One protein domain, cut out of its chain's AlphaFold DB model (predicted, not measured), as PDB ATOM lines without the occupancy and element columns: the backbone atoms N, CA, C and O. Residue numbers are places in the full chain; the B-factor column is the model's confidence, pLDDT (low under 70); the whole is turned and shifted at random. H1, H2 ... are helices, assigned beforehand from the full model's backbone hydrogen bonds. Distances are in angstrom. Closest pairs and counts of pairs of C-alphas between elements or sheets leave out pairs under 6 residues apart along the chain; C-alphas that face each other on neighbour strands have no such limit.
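This is residues 50 to 89 and 105 to 134 of the 211 residues of an uncharacterized protein of Tilletia controversa (dwarf bunt fungus) (UniProt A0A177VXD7). Two helices, H1 and H2, form a splayed helical hairpin, and a third, H3, crosses over H1 near the middle and packs with its later part on the first half of H2. The short H4 packs crosswise on the first half of H2, on the side away from H1, while residues 84 to 89 at the far end of H2 stick out. The printed part has 70 residues with four named helices, in the order H1, H2, H3, H4, and no named strand; the class is all helix. It is compact, with a radius of gyration of the C-alphas of 11.7 A, and spans 30 by 30 by 23 A.

H1 takes residues 50 to 63, 19.9 A from first to last C-alpha, and begins with C-alpha 50 at (-35.514, 8.701, -28.372). H2, the longest helix, takes residues 68 to 85 over 25.8 A. H3 takes residues 108 to 123 over 23.0 A, beginning with C-alpha 108 at (-39.542, 12.779, -45.562). H4 takes residues 126 to 133 and ends with C-alpha 133 at (-49.629, 16.504, -19.114).

H2 is the hub and touches the three other helices. H1 and H2 are a hairpin: they run opposite ways at a steep tilt of 43 degrees, and their closest C-alphas, those of Ala 54 and Ala 75, are 4.8 A apart. H2 touches H4 with residues 70 to 77 alone, about perpendicular at 82 degrees; the closest C-alphas, those of Lys 74 and Ala 132, are 4.2 A apart. Residues 72 to 76 of H2 alone touch residues 116 to 121 of H3, with the C-alphas of Arg 72 and Val 117 closest at 6.1 A; at 72 degrees these helices are only just about perpendicular. H1 and H3 touch, with the C-alphas of Ala 55 and Val 114 closest at 5.1 A. They run opposite ways at 67 degrees, a tilt only just steep. H3 and H4 are close but not clearly touching, their closest C-alphas, those of Ile 120 and Glu 128, being 8.0 A apart. H1 and H4 are apart. In H1, H2, H3 and H4 every O i to N i+4 pair is within hydrogen-bond range.

The two C-alphas farthest apart, those of Pro 105 and Asp 126, are 35.2 A apart. Residues 90 to 104 are not printed, and C-alphas 89 and 105 stand 27.8 A apart across this cut, which falls in the link from H2 to H3. The links H1 to H2 and H3 to H4 are tight. Residues 84 to 89 stand free. Mean pLDDT of the printed part is 89.0, with residues 87 to 89 and 105 to 106 under 70.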
ATOM      1  N   GLN A  50     -34.361   8.152 -29.085       86.81
ATOM      2  CA  GLN A  50     -35.514   8.701 -28.372       86.81
ATOM      3  C   GLN A  50     -36.204   9.823 -29.163       86.81
ATOM      4  O   GLN A  50     -37.428   9.921 -29.145       86.81
ATOM      5  N   LEU A  51     -35.450  10.636 -29.913       88.69
ATOM      6  CA  LEU A  51     -36.026  11.632 -30.825       88.69
ATOM      7  C   LEU A  51     -36.794  10.984 -31.983       88.69
ATOM      8  O   LEU A  51     -37.866  11.463 -32.346       88.69
ATOM      9  N   LEU A  52     -36.272   9.893 -32.553       88.31
ATOM     10  CA  LEU A  52     -36.974   9.127 -33.587       88.31
ATOM     11  C   LEU A  52     -38.245   8.471 -33.049       88.31
ATOM     12  O   LEU A  52     -39.275   8.506 -33.718       88.31
ATOM     13  N   GLU A  53     -38.186   7.904 -31.847       88.50
ATOM     14  CA  GLU A  53     -39.341   7.299 -31.188       88.50
ATOM     15  C   GLU A  53     -40.430   8.341 -30.907       88.50
ATOM     16  O   GLU A  53     -41.587   8.147 -31.278       88.50
ATOM     17  N   ALA A  54     -40.054   9.492 -30.344       92.25
ATOM     18  CA  ALA A  54     -40.978  10.597 -30.109       92.25
ATOM     19  C   ALA A  54     -41.579  11.135 -31.423       92.25
ATOM     20  O   ALA A  54     -42.774  11.416 -31.488       92.25
ATOM     21  N   ALA A  55     -40.792  11.229 -32.497       92.44
ATOM     22  CA  ALA A  55     -41.291  11.644 -33.808       92.44
ATOM     23  C   ALA A  55     -42.288  10.638 -34.403       92.44
ATOM     24  O   ALA A  55     -43.341  11.032 -34.909       92.44
ATOM     25  N   ALA A  56     -42.002   9.338 -34.299       89.62
ATOM     26  CA  ALA A  56     -42.913   8.289 -34.746       89.62
ATOM     27  C   ALA A  56     -44.234   8.304 -33.954       89.62
ATOM     28  O   ALA A  56     -45.307   8.225 -34.553       89.62
ATOM     29  N   LEU A  57     -44.172   8.477 -32.628       91.44
ATOM     30  CA  LEU A  57     -45.353   8.613 -31.767       91.44
ATOM     31  C   LEU A  57     -46.173   9.867 -32.097       91.44
ATOM     32  O   LEU A  57     -47.398   9.800 -32.175       91.44
ATOM     33  N   SER A  58     -45.511  11.000 -32.346       96.06
ATOM     34  CA  SER A  58     -46.183  12.238 -32.757       96.06
ATOM     35  C   SER A  58     -46.938  12.065 -34.080       96.06
ATOM     36  O   SER A  58     -48.100  12.458 -34.196       96.06
ATOM     37  N   LEU A  59     -46.304  11.441 -35.080       93.62
ATOM     38  CA  LEU A  59     -46.947  11.113 -36.356       93.62
ATOM     39  C   LEU A  59     -48.153  10.192 -36.165       93.62
ATOM     40  O   LEU A  59     -49.207  10.456 -36.743       93.62
ATOM     41  N   LEU A  60     -48.013   9.159 -35.330       93.56
ATOM     42  CA  LEU A  60     -49.095   8.232 -35.018       93.56
ATOM     43  C   LEU A  60     -50.309   8.977 -34.446       93.56
ATOM     44  O   LEU A  60     -51.390   8.907 -35.022       93.56
ATOM     45  N   TRP A  61     -50.138   9.770 -33.389       95.12
ATOM     46  CA  TRP A  61     -51.267  10.484 -32.787       95.12
ATOM     47  C   TRP A  61     -51.861  11.556 -33.696       95.12
ATOM     48  O   TRP A  61     -53.076  11.746 -33.704       95.12
ATOM     49  N   ARG A  62     -51.057  12.232 -34.522       94.19
ATOM     50  CA  ARG A  62     -51.607  13.135 -35.546       94.19
ATOM     51  C   ARG A  62     -52.466  12.394 -36.564       94.19
ATOM     52  O   ARG A  62     -53.510  12.909 -36.951       94.19
ATOM     53  N   SER A  63     -52.071  11.185 -36.964       92.62
ATOM     54  CA  SER A  63     -52.890  10.353 -37.855       92.62
ATOM     55  C   SER A  63     -54.217   9.917 -37.214       92.62
ATOM     56  O   SER A  63     -55.191   9.687 -37.923       92.62
ATOM     57  N   GLU A  64     -54.287   9.901 -35.879       94.31
ATOM     58  CA  GLU A  64     -55.511   9.690 -35.088       94.31
ATOM     59  C   GLU A  64     -56.325  10.982 -34.865       94.31
ATOM     60  O   GLU A  64     -57.275  10.993 -34.080       94.31
ATOM     61  N   GLY A  65     -55.951  12.090 -35.513       93.00
ATOM     62  CA  GLY A  65     -56.631  13.383 -35.403       93.00
ATOM     63  C   GLY A  65     -56.209  14.227 -34.197       93.00
ATOM     64  O   GLY A  65     -56.842  15.242 -33.916       93.00
ATOM     65  N   LYS A  66     -55.149  13.851 -33.465       95.06
ATOM     66  CA  LYS A  66     -54.686  14.644 -32.316       95.06
ATOM     67  C   LYS A  66     -53.987  15.940 -32.755       95.06
ATOM     68  O   LYS A  66     -53.265  15.930 -33.757       95.06
ATOM     69  N   PRO A  67     -54.135  17.046 -31.994       95.12
ATOM     70  CA  PRO A  67     -53.542  18.335 -32.343       95.12
ATOM     71  C   PRO A  67     -52.026  18.246 -32.475       95.12
ATOM     72  O   PRO A  67     -51.352  17.714 -31.594       95.12
ATOM     73  N   GLU A  68     -51.474  18.821 -33.542       95.00
ATOM     74  CA  GLU A  68     -50.079  18.577 -33.904       95.00
ATOM     75  C   GLU A  68     -49.070  18.924 -32.811       95.00
ATOM     76  O   GLU A  68     -48.188  18.129 -32.492       95.00
ATOM     77  N   TYR A  69     -49.195  20.121 -32.236       95.44
ATOM     78  CA  TYR A  69     -48.258  20.601 -31.229       95.44
ATOM     79  C   TYR A  69     -48.351  19.774 -29.938       95.44
ATOM     80  O   TYR A  69     -47.332  19.357 -29.389       95.44
ATOM     81  N   GLN A  70     -49.571  19.451 -29.496       96.19
ATOM     82  CA  GLN A  70     -49.781  18.645 -28.295       96.19
ATOM     83  C   GLN A  70     -49.317  17.197 -28.485       96.19
ATOM     84  O   GLN A  70     -48.757  16.620 -27.555       96.19
ATOM     85  N   SER A  71     -49.489  16.622 -29.680       96.81
ATOM     86  CA  SER A  71     -48.968  15.293 -30.016       96.81
ATOM     87  C   SER A  71     -47.459  15.214 -29.830       96.81
ATOM     88  O   SER A  71     -46.969  14.273 -29.209       96.81
ATOM     89  N   ARG A  72     -46.722  16.234 -30.280       97.19
ATOM     90  CA  ARG A  72     -45.265  16.292 -30.107       97.19
ATOM     91  C   ARG A  72     -44.865  16.420 -28.641       97.19
ATOM     92  O   ARG A  72     -44.037  15.641 -28.177       97.19
ATOM     93  N   ALA A  73     -45.471  17.358 -27.908       96.50
ATOM     94  CA  ALA A  73     -45.172  17.573 -26.490       96.50
ATOM     95  C   ALA A  73     -45.435  16.301 -25.665       96.50
ATOM     96  O   ALA A  73     -44.581  15.845 -24.904       96.50
ATOM     97  N   LYS A  74     -46.575  15.644 -25.902       96.81
ATOM     98  CA  LYS A  74     -46.901  14.358 -25.276       96.81
ATOM     99  C   LYS A  74     -45.952  13.237 -25.660       96.81
ATOM    100  O   LYS A  74     -45.745  12.332 -24.860       96.81
ATOM    101  N   ALA A  75     -45.400  13.256 -26.871       96.12
ATOM    102  CA  ALA A  75     -44.560  12.168 -27.352       96.12
ATOM    103  C   ALA A  75     -43.190  12.247 -26.683       96.12
ATOM    104  O   ALA A  75     -42.686  11.240 -26.190       96.12
ATOM    105  N   VAL A  76     -42.652  13.466 -26.579       95.31
ATOM    106  CA  VAL A  76     -41.465  13.767 -25.774       95.31
ATOM    107  C   VAL A  76     -41.678  13.314 -24.331       95.31
ATOM    108  O   VAL A  76     -40.850  12.572 -23.805       95.31
ATOM    109  N   GLU A  77     -42.814  13.661 -23.719       94.81
ATOM    110  CA  GLU A  77     -43.090  13.255 -22.338       94.81
ATOM    111  C   GLU A  77     -43.257  11.748 -22.175       94.81
ATOM    112  O   GLU A  77     -42.789  11.147 -21.203       94.81
ATOM    113  N   ARG A  78     -43.884  11.092 -23.151       92.94
ATOM    114  CA  ARG A  78     -44.050   9.643 -23.135       92.94
ATOM    115  C   ARG A  78     -42.699   8.937 -23.163       92.94
ATOM    116  O   ARG A  78     -42.480   8.046 -22.349       92.94
ATOM    117  N   VAL A  79     -41.791   9.356 -24.037       91.00
ATOM    118  CA  VAL A  79     -40.439   8.787 -24.115       91.00
ATOM    119  C   VAL A  79     -39.640   9.104 -22.846       91.00
ATOM    120  O   VAL A  79     -39.021   8.209 -22.275       91.00
ATOM    121  N   ARG A  80     -39.732  10.337 -22.329       89.75
ATOM    122  CA  ARG A  80     -39.078  10.752 -21.076       89.75
ATOM    123  C   ARG A  80     -39.553   9.929 -19.878       89.75
ATOM    124  O   ARG A  80     -38.748   9.513 -19.050       89.75
ATOM    125  N   SER A  81     -40.856   9.682 -19.771       88.75
ATOM    126  CA  SER A  81     -41.426   8.879 -18.682       88.75
ATOM    127  C   SER A  81     -41.011   7.408 -18.762       88.75
ATOM    128  O   SER A  81     -40.755   6.801 -17.723       88.75
ATOM    129  N   ILE A  82     -40.884   6.845 -19.970       84.00
ATOM    130  CA  ILE A  82     -40.361   5.486 -20.173       84.00
ATOM    131  C   ILE A  82     -38.892   5.410 -19.759       84.00
ATOM    132  O   ILE A  82     -38.533   4.499 -19.018       84.00
ATOM    133  N   ASP A  83     -38.067   6.374 -20.172       82.56
ATOM    134  CA  ASP A  83     -36.649   6.435 -19.801       82.56
ATOM    135  C   ASP A  83     -36.460   6.566 -18.281       82.56
ATOM    136  O   ASP A  83     -35.667   5.843 -17.688       82.56
ATOM    137  N   LYS A  84     -37.277   7.390 -17.610       82.88
ATOM    138  CA  LYS A  84     -37.298   7.484 -16.137       82.88
ATOM    139  C   LYS A  84     -37.699   6.164 -15.468       82.88
ATOM    140  O   LYS A  84     -37.141   5.809 -14.432       82.88
ATOM    141  N   ALA A  85     -38.684   5.454 -16.025       79.88
ATOM    142  CA  ALA A  85     -39.189   4.201 -15.461       79.88
ATOM    143  C   ALA A  85     -38.254   3.013 -15.725       79.88
ATOM    144  O   ALA A  85     -38.159   2.098 -14.911       79.88
ATOM    145  N   THR A  86     -37.581   3.017 -16.872       73.00
ATOM    146  CA  THR A  86     -36.675   1.961 -17.320       73.00
ATOM    147  C   THR A  86     -35.404   2.616 -17.848       73.00
ATOM    148  O   THR A  86     -35.209   2.632 -19.065       73.00
ATOM    149  N   PRO A  87     -34.540   3.157 -16.964       66.25
ATOM    150  CA  PRO A  87     -33.316   3.816 -17.390       66.25
ATOM    151  C   PRO A  87     -32.505   2.808 -18.183       66.25
ATOM    152  O   PRO A  87     -32.019   1.801 -17.658       66.25
ATOM    153  N   HIS A  88     -32.447   3.028 -19.489       56.53
ATOM    154  CA  HIS A  88     -31.690   2.158 -20.354       56.53
ATOM    155  C   HIS A  88     -30.226   2.303 -19.942       56.53
ATOM    156  O   HIS A  88     -29.693   3.411 -19.883       56.53
ATOM    157  N   GLY A  89     -29.576   1.188 -19.595       48.97
ATOM    158  CA  GLY A  89     -28.152   1.197 -19.271       48.97
ATOM    159  C   GLY A  89     -27.341   1.857 -20.401       48.97
ATOM    160  O   GLY A  89     -27.820   1.921 -21.537       48.97
ATOM    161  N   PRO A 105     -35.820   3.437 -45.956       57.94
ATOM    162  CA  PRO A 105     -35.417   4.835 -45.847       57.94
ATOM    163  C   PRO A 105     -36.368   5.577 -44.900       57.94
ATOM    164  O   PRO A 105     -37.582   5.373 -44.952       57.94
ATOM    165  N   LEU A 106     -35.824   6.459 -44.056       66.00
ATOM    166  CA  LEU A 106     -36.647   7.405 -43.304       66.00
ATOM    167  C   LEU A 106     -37.510   8.185 -44.301       66.00
ATOM    168  O   LEU A 106     -36.992   8.749 -45.269       66.00
ATOM    169  N   THR A 107     -38.824   8.200 -44.088       78.88
ATOM    170  CA  THR A 107     -39.725   9.007 -44.912       78.88
ATOM    171  C   THR A 107     -39.424  10.489 -44.694       78.88
ATOM    172  O   THR A 107     -38.958  10.889 -43.622       78.88
ATOM    173  N   GLY A 108     -39.695  11.326 -45.701       80.44
ATOM    174  CA  GLY A 108     -39.542  12.779 -45.562       80.44
ATOM    175  C   GLY A 108     -40.325  13.327 -44.365       80.44
ATOM    176  O   GLY A 108     -39.800  14.154 -43.619       80.44
ATOM    177  N   ASP A 109     -41.519  12.781 -44.125       84.44
ATOM    178  CA  ASP A 109     -42.386  13.150 -43.002       84.44
ATOM    179  C   ASP A 109     -41.751  12.829 -41.648       84.44
ATOM    180  O   ASP A 109     -41.800  13.650 -40.736       84.44
ATOM    181  N   LEU A 110     -41.094  11.671 -41.518       85.94
ATOM    182  CA  LEU A 110     -40.408  11.299 -40.285       85.94
ATOM    183  C   LEU A 110     -39.189  12.188 -40.033       85.94
ATOM    184  O   LEU A 110     -38.991  12.638 -38.910       85.94
ATOM    185  N   ILE A 111     -38.397  12.499 -41.065       85.00
ATOM    186  CA  ILE A 111     -37.253  13.414 -40.921       85.00
ATOM    187  C   ILE A 111     -37.728  14.798 -40.476       85.00
ATOM    188  O   ILE A 111     -37.151  15.379 -39.555       85.00
ATOM    189  N   HIS A 112     -38.772  15.326 -41.118       87.75
ATOM    190  CA  HIS A 112     -39.345  16.614 -40.746       87.75
ATOM    191  C   HIS A 112     -39.864  16.595 -39.305       87.75
ATOM    192  O   HIS A 112     -39.573  17.512 -38.538       87.75
ATOM    193  N   GLU A 113     -40.553  15.525 -38.908       92.69
ATOM    194  CA  GLU A 113     -41.084  15.411 -37.554       92.69
ATOM    195  C   GLU A 113     -39.977  15.336 -36.498       92.69
ATOM    196  O   GLU A 113     -40.095  15.974 -35.455       92.69
ATOM    197  N   VAL A 114     -38.866  14.643 -36.771       90.50
ATOM    198  CA  VAL A 114     -37.713  14.614 -35.854       90.50
ATOM    199  C   VAL A 114     -37.158  16.018 -35.618       90.50
ATOM    200  O   VAL A 114     -36.833  16.358 -34.482       90.50
ATOM    201  N   LEU A 115     -37.083  16.859 -36.656       90.44
ATOM    202  CA  LEU A 115     -36.638  18.249 -36.509       90.44
ATOM    203  C   LEU A 115     -37.618  19.077 -35.665       90.44
ATOM    204  O   LEU A 115     -37.188  19.889 -34.847       90.44
ATOM    205  N   LEU A 116     -38.927  18.862 -35.825       93.94
ATOM    206  CA  LEU A 116     -39.947  19.542 -35.019       93.94
ATOM    207  C   LEU A 116     -39.900  19.109 -33.549       93.94
ATOM    208  O   LEU A 116     -39.976  19.954 -32.659       93.94
ATOM    209  N   VAL A 117     -39.722  17.813 -33.288       94.31
ATOM    210  CA  VAL A 117     -39.545  17.276 -31.932       94.31
ATOM    211  C   VAL A 117     -38.262  17.809 -31.301       94.31
ATOM    212  O   VAL A 117     -38.290  18.281 -30.168       94.31
ATOM    213  N   GLN A 118     -37.147  17.808 -32.035       92.12
ATOM    214  CA  GLN A 118     -35.888  18.394 -31.577       92.12
ATOM    215  C   GLN A 118     -36.060  19.867 -31.191       92.12
ATOM    216  O   GLN A 118     -35.538  20.292 -30.163       92.12
ATOM    217  N   ASN A 119     -36.797  20.640 -31.993       92.69
ATOM    218  CA  ASN A 119     -37.069  22.040 -31.694       92.69
ATOM    219  C   ASN A 119     -37.877  22.204 -30.395       92.69
ATOM    220  O   ASN A 119     -37.516  23.022 -29.557       92.69
ATOM    221  N   ILE A 120     -38.907  21.376 -30.185       93.81
ATOM    222  CA  ILE A 120     -39.679  21.370 -28.931       93.81
ATOM    223  C   ILE A 120     -38.794  21.047 -27.727       93.81
ATOM    224  O   ILE A 120     -38.888  21.724 -26.711       93.81
ATOM    225  N   VAL A 121     -37.889  20.070 -27.834       93.44
ATOM    226  CA  VAL A 121     -36.958  19.748 -26.737       93.44
ATOM    227  C   VAL A 121     -36.055  20.941 -26.419       93.44
ATOM    228  O   VAL A 121     -35.907  21.307 -25.257       93.44
ATOM    229  N   LEU A 122     -35.480  21.585 -27.440       91.31
ATOM    230  CA  LEU A 122     -34.610  22.754 -27.255       91.31
ATOM    231  C   LEU A 122     -35.333  23.942 -26.605       91.31
ATOM    232  O   LEU A 122     -34.689  24.755 -25.941       91.31
ATOM    233  N   GLN A 123     -36.644  24.050 -26.810       91.88
ATOM    234  CA  GLN A 123     -37.468  25.146 -26.308       91.88
ATOM    235  C   GLN A 123     -38.278  24.787 -25.062       91.88
ATOM    236  O   GLN A 123     -39.000  25.648 -24.588       91.88
ATOM    237  N   TRP A 124     -38.133  23.579 -24.515       93.06
ATOM    238  CA  TRP A 124     -38.994  23.079 -23.443       93.06
ATOM    239  C   TRP A 124     -39.046  24.002 -22.214       93.06
ATOM    240  O   TRP A 124     -38.015  24.244 -21.569       93.06
ATOM    241  N   THR A 125     -40.250  24.465 -21.870       92.62
ATOM    242  CA  THR A 125     -40.592  25.223 -20.660       92.62
ATOM    243  C   THR A 125     -41.757  24.573 -19.895       92.62
ATOM    244  O   THR A 125     -42.226  23.479 -20.225       92.62
ATOM    245  N   ASP A 126     -42.205  25.229 -18.819       91.62
ATOM    246  CA  ASP A 126     -43.329  24.775 -17.990       91.62
ATOM    247  C   ASP A 126     -44.648  24.736 -18.782       91.62
ATOM    248  O   ASP A 126     -45.548  23.941 -18.492       91.62
ATOM    249  N   GLU A 127     -44.769  25.568 -19.818       92.56
ATOM    250  CA  GLU A 127     -45.881  25.543 -20.761       92.56
ATOM    251  C   GLU A 127     -45.914  24.234 -21.563       92.56
ATOM    252  O   GLU A 127     -46.963  23.585 -21.608       92.56
ATOM    253  N   GLU A 128     -44.791  23.792 -22.147       93.00
ATOM    254  CA  GLU A 128     -44.710  22.489 -22.821       93.00
ATOM    255  C   GLU A 128     -45.020  21.336 -21.864       93.00
ATOM    256  O   GLU A 128     -45.753  20.418 -22.237       93.00
ATOM    257  N   GLU A 129     -44.521  21.393 -20.626       92.44
ATOM    258  CA  GLU A 129     -44.811  20.399 -19.584       92.44
ATOM    259  C   GLU A 129     -46.318  20.334 -19.275       92.44
ATOM    260  O   GLU A 129     -46.921  19.256 -19.207       92.44
ATOM    261  N   THR A 130     -46.965  21.496 -19.160       94.88
ATOM    262  CA  THR A 130     -48.414  21.606 -18.949       94.88
ATOM    263  C   THR A 130     -49.186  21.021 -20.132       94.88
ATOM    264  O   THR A 130     -50.154  20.277 -19.962       94.88
ATOM    265  N   ILE A 131     -48.749  21.299 -21.359       94.31
ATOM    266  CA  ILE A 131     -49.393  20.792 -22.576       94.31
ATOM    267  C   ILE A 131     -49.200  19.277 -22.700       94.31
ATOM    268  O   ILE A 131     -50.146  18.564 -23.049       94.31
ATOM    269  N   ALA A 132     -48.020  18.766 -22.362       94.00
ATOM    270  CA  ALA A 132     -47.729  17.340 -22.371       94.00
ATOM    271  C   ALA A 132     -48.570  16.562 -21.343       94.00
ATOM    272  O   ALA A 132     -49.031  15.456 -21.621       94.00
ATOM    273  N   THR A 133     -48.833  17.145 -20.176       93.81
ATOM    274  CA  THR A 133     -49.629  16.504 -19.114       93.81
ATOM    275  C   THR A 133     -51.138  16.719 -19.259       93.81
ATOM    276  O   THR A 133     -51.930  15.951 -18.710       93.81
ATOM    277  N   SER A 134     -51.561  17.721 -20.033       94.31
ATOM    278  CA  SER A 134     -52.976  18.032 -20.262       94.31
ATOM    279  C   SER A 134     -53.752  16.902 -20.956       94.31
ATOM    280  O   SER A 134     -53.205  16.093 -21.708       94.31
TER     281      SER A 134